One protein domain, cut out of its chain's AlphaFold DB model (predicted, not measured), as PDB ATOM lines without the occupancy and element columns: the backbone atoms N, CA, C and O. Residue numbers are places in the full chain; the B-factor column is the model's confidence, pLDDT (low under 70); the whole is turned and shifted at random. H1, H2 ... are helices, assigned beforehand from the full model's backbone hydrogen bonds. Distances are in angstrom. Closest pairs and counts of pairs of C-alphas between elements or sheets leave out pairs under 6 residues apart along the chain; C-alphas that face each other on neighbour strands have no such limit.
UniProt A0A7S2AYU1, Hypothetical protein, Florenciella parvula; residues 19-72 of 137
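What this domain is: This is residues 19 to 72 of the 137 residues of the protein "Hypothetical protein" of Florenciella parvula (UniProt A0A7S2AYU1). Three short helices, H1, H2 and H3, make three sides of a small ring: H3 is one side, H2 meets its first half at nearly a right angle to form a corner, and H1 begins near the last residue of H3 and makes a V with it, while a fourth short helix, H4, follows beyond that same end of H3, outside the ring. The link from H1 to H2 completes the ring, and the two ends of the printed part come back near each other beside H4. The printed part has 54 residues, with four named helices in the order H1, H2, H3, H4 and no named strand; the class is all helix. It is compact, with a radius of gyration of the C-alphas of 11.0 A, and spans 27 by 23 by 14 A.

Where its parts are: H3, residues 55 to 63, is 12.8 A long and begins at C-alpha 55 at (-45.330, -21.785, -6.337). H2, residues 38 to 46, is 12.2 A long. H4, residues 65 to 72, is 10.6 A long and ends at C-alpha 72 at (-40.090, 1.445, -10.117). H1, residues 26 to 31, is 8.5 A long and begins at C-alpha 26 at (-47.020, -7.822, -2.351).

How they stand to each other: H3 and H2 touch, about perpendicular at 76 degrees; their closest C-alphas, of Leu 58 and Ile 45, are 6.4 A apart. H3 and H1 only just touch, with 3 pairs of C-alphas within 8 A, the closest being Arg 63 and Ser 26 at 5.3 A; they run opposite ways at a steep tilt of 57 degrees. H3 and H4 are close but not clearly touching, with the closest C-alphas, of Thr 61 and Phe 67, 6.4 A apart; they run the same way at a steep tilt of 59 degrees. H4 is apart from H1 and from H2, and H1 and H2 are apart. In H1, H2, H3 and H4 every O i to N i+4 pair is within hydrogen-bond range.

The domain as a whole: The two C-alphas farthest apart, of Pro 19 and Glu 51, are 30.0 A from each other, while those of Pro 19 and Ala 72 are 7.0 A apart. The link from H3 to H4 is tight, those from H1 to H2 and from H2 to H3 are short, and no link is long. The printed part has no cut; its mean pLDDT is 93.9, and no printed residue is under 70.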
ATOM      1  N   PRO A  19     -46.999   5.770  -8.465       93.69
ATOM      2  CA  PRO A  19     -46.086   4.868  -9.151       93.69
ATOM      3  C   PRO A  19     -46.497   3.394  -8.974       93.69
ATOM      4  O   PRO A  19     -47.079   3.033  -7.949       93.69
ATOM      5  N   LEU A  20     -46.159   2.521  -9.932       94.94
ATOM      6  CA  LEU A  20     -46.638   1.129  -9.960       94.94
ATOM      7  C   LEU A  20     -46.220   0.321  -8.730       94.94
ATOM      8  O   LEU A  20     -47.003  -0.483  -8.247       94.94
ATOM      9  N   GLN A  21     -45.030   0.555  -8.171       94.81
ATOM     10  CA  GLN A  21     -44.566  -0.150  -6.967       94.81
ATOM     11  C   GLN A  21     -45.360   0.190  -5.693       94.81
ATOM     12  O   GLN A  21     -45.169  -0.469  -4.670       94.81
ATOM     13  N   ASN A  22     -46.198   1.234  -5.740       93.44
ATOM     14  CA  ASN A  22     -47.131   1.591  -4.669       93.44
ATOM     15  C   ASN A  22     -48.550   1.066  -4.933       93.44
ATOM     16  O   ASN A  22     -49.383   1.167  -4.042       93.44
ATOM     17  N   ILE A  23     -48.813   0.555  -6.139       92.19
ATOM     18  CA  ILE A  23     -50.085  -0.054  -6.541       92.19
ATOM     19  C   ILE A  23     -49.922  -1.573  -6.453       92.19
ATOM     20  O   ILE A  23     -50.522  -2.231  -5.625       92.19
ATOM     21  N   VAL A  24     -48.993  -2.146  -7.217       93.00
ATOM     22  CA  VAL A  24     -48.720  -3.589  -7.231       93.00
ATOM     23  C   VAL A  24     -47.812  -3.957  -6.054       93.00
ATOM     24  O   VAL A  24     -46.628  -4.266  -6.208       93.00
ATOM     25  N   THR A  25     -48.357  -3.861  -4.843       94.00
ATOM     26  CA  THR A  25     -47.673  -4.279  -3.617       94.00
ATOM     27  C   THR A  25     -47.846  -5.776  -3.395       94.00
ATOM     28  O   THR A  25     -48.838  -6.374  -3.809       94.00
ATOM     29  N   SER A  26     -46.898  -6.403  -2.694       92.69
ATOM     30  CA  SER A  26     -47.020  -7.822  -2.351       92.69
ATOM     31  C   SER A  26     -48.274  -8.113  -1.528       92.69
ATOM     32  O   SER A  26     -48.866  -9.172  -1.674       92.69
ATOM     33  N   GLU A  27     -48.687  -7.184  -0.667       93.56
ATOM     34  CA  GLU A  27     -49.891  -7.333   0.151       93.56
ATOM     35  C   GLU A  27     -51.152  -7.321  -0.714       93.56
ATOM     36  O   GLU A  27     -51.980  -8.217  -0.571       93.56
ATOM     37  N   GLU A  28     -51.268  -6.380  -1.656       94.25
ATOM     38  CA  GLU A  28     -52.419  -6.317  -2.564       94.25
ATOM     39  C   GLU A  28     -52.473  -7.512  -3.521       94.25
ATOM     40  O   GLU A  28     -53.543  -8.086  -3.718       94.25
ATOM     41  N   VAL A  29     -51.328  -7.960  -4.049       92.94
ATOM     42  CA  VAL A  29     -51.277  -9.156  -4.906       92.94
ATOM     43  C   VAL A  29     -51.753 -10.389  -4.137       92.94
ATOM     44  O   VAL A  29     -52.616 -11.113  -4.630       92.94
ATOM     45  N   MET A  30     -51.268 -10.608  -2.911       91.06
ATOM     46  CA  MET A  30     -51.707 -11.750  -2.098       91.06
ATOM     47  C   MET A  30     -53.186 -11.634  -1.702       91.06
ATOM     48  O   MET A  30     -53.916 -12.620  -1.760       91.06
ATOM     49  N   ALA A  31     -53.643 -10.436  -1.323       93.31
ATOM     50  CA  ALA A  31     -55.023 -10.196  -0.905       93.31
ATOM     51  C   ALA A  31     -56.032 -10.318  -2.056       93.31
ATOM     52  O   ALA A  31     -57.183 -10.673  -1.813       93.31
ATOM     53  N   SER A  32     -55.610 -10.062  -3.298       93.19
ATOM     54  CA  SER A  32     -56.474 -10.197  -4.478       93.19
ATOM     55  C   SER A  32     -56.903 -11.642  -4.756       93.19
ATOM     56  O   SER A  32     -57.883 -11.864  -5.460       93.19
ATOM     57  N   GLY A  33     -56.164 -12.629  -4.231       92.38
ATOM     58  CA  GLY A  33     -56.383 -14.046  -4.519       92.38
ATOM     59  C   GLY A  33     -55.889 -14.493  -5.898       92.38
ATOM     60  O   GLY A  33     -56.018 -15.668  -6.219       92.38
ATOM     61  N   VAL A  34     -55.273 -13.604  -6.690       91.31
ATOM     62  CA  VAL A  34     -54.828 -13.897  -8.065       91.31
ATOM     63  C   VAL A  34     -53.812 -15.041  -8.144       91.31
ATOM     64  O   VAL A  34     -53.809 -15.800  -9.105       91.31
ATOM     65  N   LEU A  35     -52.974 -15.210  -7.116       91.56
ATOM     66  CA  LEU A  35     -51.999 -16.307  -7.049       91.56
ATOM     67  C   LEU A  35     -52.616 -17.649  -6.621       91.56
ATOM     68  O   LEU A  35     -51.918 -18.658  -6.629       91.56
ATOM     69  N   GLY A  36     -53.892 -17.656  -6.227       90.31
ATOM     70  CA  GLY A  36     -54.650 -18.870  -5.927       90.31
ATOM     71  C   GLY A  36     -55.372 -19.464  -7.140       90.31
ATOM     72  O   GLY A  36     -55.923 -20.555  -7.029       90.31
ATOM     73  N   ASP A  37     -55.391 -18.762  -8.275       93.88
ATOM     74  CA  ASP A  37     -55.915 -19.276  -9.540       93.88
ATOM     75  C   ASP A  37     -54.847 -20.147 -10.223       93.88
ATOM     76  O   ASP A  37     -53.757 -19.666 -10.539       93.88
ATOM     77  N   GLU A  38     -55.146 -21.433 -10.437       93.00
ATOM     78  CA  GLU A  38     -54.195 -22.400 -11.001       93.00
ATOM     79  C   GLU A  38     -53.755 -22.047 -12.432       93.00
ATOM     80  O   GLU A  38     -52.595 -22.277 -12.790       93.00
ATOM     81  N   GLU A  39     -54.645 -21.479 -13.254       92.94
ATOM     82  CA  GLU A  39     -54.311 -21.094 -14.628       92.94
ATOM     83  C   GLU A  39     -53.363 -19.896 -14.626       92.94
ATOM     84  O   GLU A  39     -52.338 -19.907 -15.315       92.94
ATOM     85  N   VAL A  40     -53.655 -18.895 -13.794       93.00
ATOM     86  CA  VAL A  40     -52.782 -17.727 -13.634       93.00
ATOM     87  C   VAL A  40     -51.435 -18.143 -13.057       93.00
ATOM     88  O   VAL A  40     -50.385 -17.761 -13.576       93.00
ATOM     89  N   GLN A  41     -51.446 -18.965 -12.010       94.44
ATOM     90  CA  GLN A  41     -50.238 -19.426 -11.348       94.44
ATOM     91  C   GLN A  41     -49.321 -20.178 -12.315       94.44
ATOM     92  O   GLN A  41     -48.116 -19.932 -12.323       94.44
ATOM     93  N   LYS A  42     -49.879 -21.047 -13.164       94.75
ATOM     94  CA  LYS A  42     -49.113 -21.772 -14.179       94.75
ATOM     95  C   LYS A  42     -48.413 -20.825 -15.154       94.75
ATOM     96  O   LYS A  42     -47.212 -20.959 -15.365       94.75
ATOM     97  N   ILE A  43     -49.138 -19.843 -15.692       95.56
ATOM     98  CA  ILE A  43     -48.576 -18.847 -16.618       95.56
ATOM     99  C   ILE A  43     -47.441 -18.066 -15.946       95.56
ATOM    100  O   ILE A  43     -46.383 -17.868 -16.540       95.56
ATOM    101  N   LEU A  44     -47.643 -17.631 -14.701       94.69
ATOM    102  CA  LEU A  44     -46.639 -16.865 -13.963       94.69
ATOM    103  C   LEU A  44     -45.402 -17.705 -13.614       94.69
ATOM    104  O   LEU A  44     -44.286 -17.200 -13.717       94.69
ATOM    105  N   ILE A  45     -45.585 -18.972 -13.234       95.69
ATOM    106  CA  ILE A  45     -44.487 -19.904 -12.941       95.69
ATOM    107  C   ILE A  45     -43.632 -20.152 -14.185       95.69
ATOM    108  O   ILE A  45     -42.408 -20.122 -14.086       95.69
ATOM    109  N   ASP A  46     -44.250 -20.329 -15.354       96.12
ATOM    110  CA  ASP A  46     -43.526 -20.560 -16.609       96.12
ATOM    111  C   ASP A  46     -42.653 -19.353 -17.016       96.12
ATOM    112  O   ASP A  46     -41.672 -19.515 -17.743       96.12
ATOM    113  N   MET A  47     -42.961 -18.150 -16.515       94.06
ATOM    114  CA  MET A  47     -42.166 -16.933 -16.734       94.06
ATOM    115  C   MET A  47     -41.028 -16.729 -15.725       94.06
ATOM    116  O   MET A  47     -40.186 -15.849 -15.929       94.06
ATOM    117  N   LEU A  48     -40.985 -17.498 -14.634       94.19
ATOM    118  CA  LEU A  48     -39.875 -17.439 -13.685       94.19
ATOM    119  C   LEU A  48     -38.602 -18.047 -14.298       94.19
ATOM    120  O   LEU A  48     -38.679 -18.872 -15.215       94.19
ATOM    121  N   PRO A  49     -37.412 -17.680 -13.781       91.81
ATOM    122  CA  PRO A  49     -36.172 -18.379 -14.104       91.81
ATOM    123  C   PRO A  49     -36.325 -19.886 -13.892       91.81
ATOM    124  O   PRO A  49     -36.996 -20.300 -12.949       91.81
ATOM    125  N   VAL A  50     -35.681 -20.696 -14.739       91.94
ATOM    126  CA  VAL A  50     -35.829 -22.166 -14.762       91.94
ATOM    127  C   VAL A  50     -35.579 -22.791 -13.385       91.94
ATOM    128  O   VAL A  50     -36.246 -23.743 -12.992       91.94
ATOM    129  N   GLU A  51     -34.657 -22.223 -12.609       92.56
ATOM    130  CA  GLU A  51     -34.297 -22.688 -11.268       92.56
ATOM    131  C   GLU A  51     -35.374 -22.392 -10.207       92.56
ATOM    132  O   GLU A  51     -35.338 -22.958  -9.116       92.56
ATOM    133  N   ALA A  52     -36.326 -21.513 -10.524       92.38
ATOM    134  CA  ALA A  52     -37.320 -20.942  -9.623       92.38
ATOM    135  C   ALA A  52     -38.772 -21.183 -10.088       92.38
ATOM    136  O   ALA A  52     -39.694 -20.545  -9.590       92.38
ATOM    137  N   GLN A  53     -39.010 -22.109 -11.023       95.44
ATOM    138  CA  GLN A  53     -40.347 -22.391 -11.567       95.44
ATOM    139  C   GLN A  53     -41.206 -23.234 -10.608       95.44
ATOM    140  O   GLN A  53     -41.532 -24.391 -10.875       95.44
ATOM    141  N   ASN A  54     -41.570 -22.669  -9.456       93.94
ATOM    142  CA  ASN A  54     -42.496 -23.293  -8.515       93.94
ATOM    143  C   ASN A  54     -43.323 -22.252  -7.725       93.94
ATOM    144  O   ASN A  54     -42.943 -21.083  -7.653       93.94
ATOM    145  N   PRO A  55     -44.442 -22.669  -7.097       93.62
ATOM    146  CA  PRO A  55     -45.330 -21.785  -6.337       93.62
ATOM    147  C   PRO A  55     -44.661 -20.943  -5.246       93.62
ATOM    148  O   PRO A  55     -44.969 -19.762  -5.097       93.62
ATOM    149  N   ALA A  56     -43.753 -21.543  -4.474       94.25
ATOM    150  CA  ALA A  56     -43.129 -20.868  -3.342       94.25
ATOM    151  C   ALA A  56     -42.200 -19.741  -3.814       94.25
ATOM    152  O   ALA A  56     -42.180 -18.657  -3.232       94.25
ATOM    153  N   GLU A  57     -41.481 -19.976  -4.911       95.56
ATOM    154  CA  GLU A  57     -40.603 -18.983  -5.529       95.56
ATOM    155  C   GLU A  57     -41.381 -17.856  -6.216       95.56
ATOM    156  O   GLU A  57     -40.932 -16.708  -6.204       95.56
ATOM    157  N   LEU A  58     -42.578 -18.129  -6.745       94.81
ATOM    158  CA  LEU A  58     -43.470 -17.079  -7.241       94.81
ATOM    159  C   LEU A  58     -43.850 -16.104  -6.116       94.81
ATOM    160  O   LEU A  58     -43.693 -14.889  -6.263       94.81
ATOM    161  N   GLU A  59     -44.284 -16.625  -4.967       94.25
ATOM    162  CA  GLU A  59     -44.588 -15.793  -3.798       94.25
ATOM    163  C   GLU A  59     -43.358 -15.033  -3.285       94.25
ATOM    164  O   GLU A  59     -43.449 -13.851  -2.933       94.25
ATOM    165  N   ALA A  60     -42.200 -15.697  -3.236       94.56
ATOM    166  CA  ALA A  60     -40.945 -15.074  -2.829       94.56
ATOM    167  C   ALA A  60     -40.549 -13.937  -3.782       94.56
ATOM    168  O   ALA A  60     -40.143 -12.865  -3.329       94.56
ATOM    169  N   THR A  61     -40.744 -14.131  -5.089       94.81
ATOM    170  CA  THR A  61     -40.477 -13.131  -6.127       94.81
ATOM    171  C   THR A  61     -41.348 -11.898  -5.936       94.81
ATOM    172  O   THR A  61     -40.821 -10.786  -5.896       94.81
ATOM    173  N   VAL A  62     -42.657 -12.065  -5.730       93.75
ATOM    174  CA  VAL A  62     -43.592 -10.946  -5.506       93.75
ATOM    175  C   VAL A  62     -43.235 -10.146  -4.247       93.75
ATOM    176  O   VAL A  62     -43.355  -8.920  -4.226       93.75
ATOM    177  N   ARG A  63     -42.748 -10.814  -3.194       94.94
ATOM    178  CA  ARG A  63     -42.291 -10.171  -1.947       94.94
ATOM    179  C   ARG A  63     -40.882  -9.575  -2.045       94.94
ATOM    180  O   ARG A  63     -40.442  -8.892  -1.118       94.94
ATOM    181  N   SER A  64     -40.161  -9.826  -3.133       95.44
ATOM    182  CA  SER A  64     -38.756  -9.454  -3.248       95.44
ATOM    183  C   SER A  64     -38.559  -7.940  -3.443       95.44
ATOM    184  O   SER A  64     -39.343  -7.270  -4.129       95.44
ATOM    185  N   PRO A  65     -37.471  -7.362  -2.901       94.50
ATOM    186  CA  PRO A  65     -37.072  -5.994  -3.225       94.50
ATOM    187  C   PRO A  65     -36.825  -5.779  -4.723       94.50
ATOM    188  O   PRO A  65     -37.116  -4.704  -5.244       94.50
ATOM    189  N   GLN A  66     -36.309  -6.797  -5.415       94.00
ATOM    190  CA  GLN A  66     -35.974  -6.761  -6.835       94.00
ATOM    191  C   GLN A  66     -37.226  -6.549  -7.685       94.00
ATOM    192  O   GLN A  66     -37.232  -5.677  -8.547       94.00
ATOM    193  N   PHE A  67     -38.315  -7.261  -7.390       93.75
ATOM    194  CA  PHE A  67     -39.588  -7.071  -8.083       93.75
ATOM    195  C   PHE A  67     -40.110  -5.634  -7.937       93.75
ATOM    196  O   PHE A  67     -40.458  -4.982  -8.923       93.75
ATOM    197  N   ARG A  68     -40.057  -5.079  -6.720       95.12
ATOM    198  CA  ARG A  68     -40.440  -3.679  -6.465       95.12
ATOM    199  C   ARG A  68     -39.555  -2.681  -7.216       95.12
ATOM    200  O   ARG A  68     -40.054  -1.671  -7.709       95.12
ATOM    201  N   GLN A  69     -38.254  -2.948  -7.313       96.06
ATOM    202  CA  GLN A  69     -37.320  -2.119  -8.083       96.06
ATOM    203  C   GLN A  69     -37.617  -2.175  -9.584       96.06
ATOM    204  O   GLN A  69     -37.581  -1.136 -10.243       96.06
ATOM    205  N   THR A  70     -37.979  -3.342 -10.115       95.44
ATOM    206  CA  THR A  70     -38.408  -3.493 -11.511       95.44
ATOM    207  C   THR A  70     -39.662  -2.672 -11.799       95.44
ATOM    208  O   THR A  70     -39.693  -1.944 -12.788       95.44
ATOM    209  N   LEU A  71     -40.660  -2.685 -10.908       96.12
ATOM    210  CA  LEU A  71     -41.855  -1.838 -11.041       96.12
ATOM    211  C   LEU A  71     -41.528  -0.338 -10.988       96.12
ATOM    212  O   LEU A  71     -42.111   0.452 -11.734       96.12
ATOM    213  N   ALA A  72     -40.570   0.065 -10.150       95.62
ATOM    214  CA  ALA A  72     -40.090   1.445 -10.117       95.62
ATOM    215  C   ALA A  72     -39.363   1.830 -11.419       95.62
ATOM    216  O   ALA A  72     -39.558   2.930 -11.938       95.62
TER     217      ALA A  72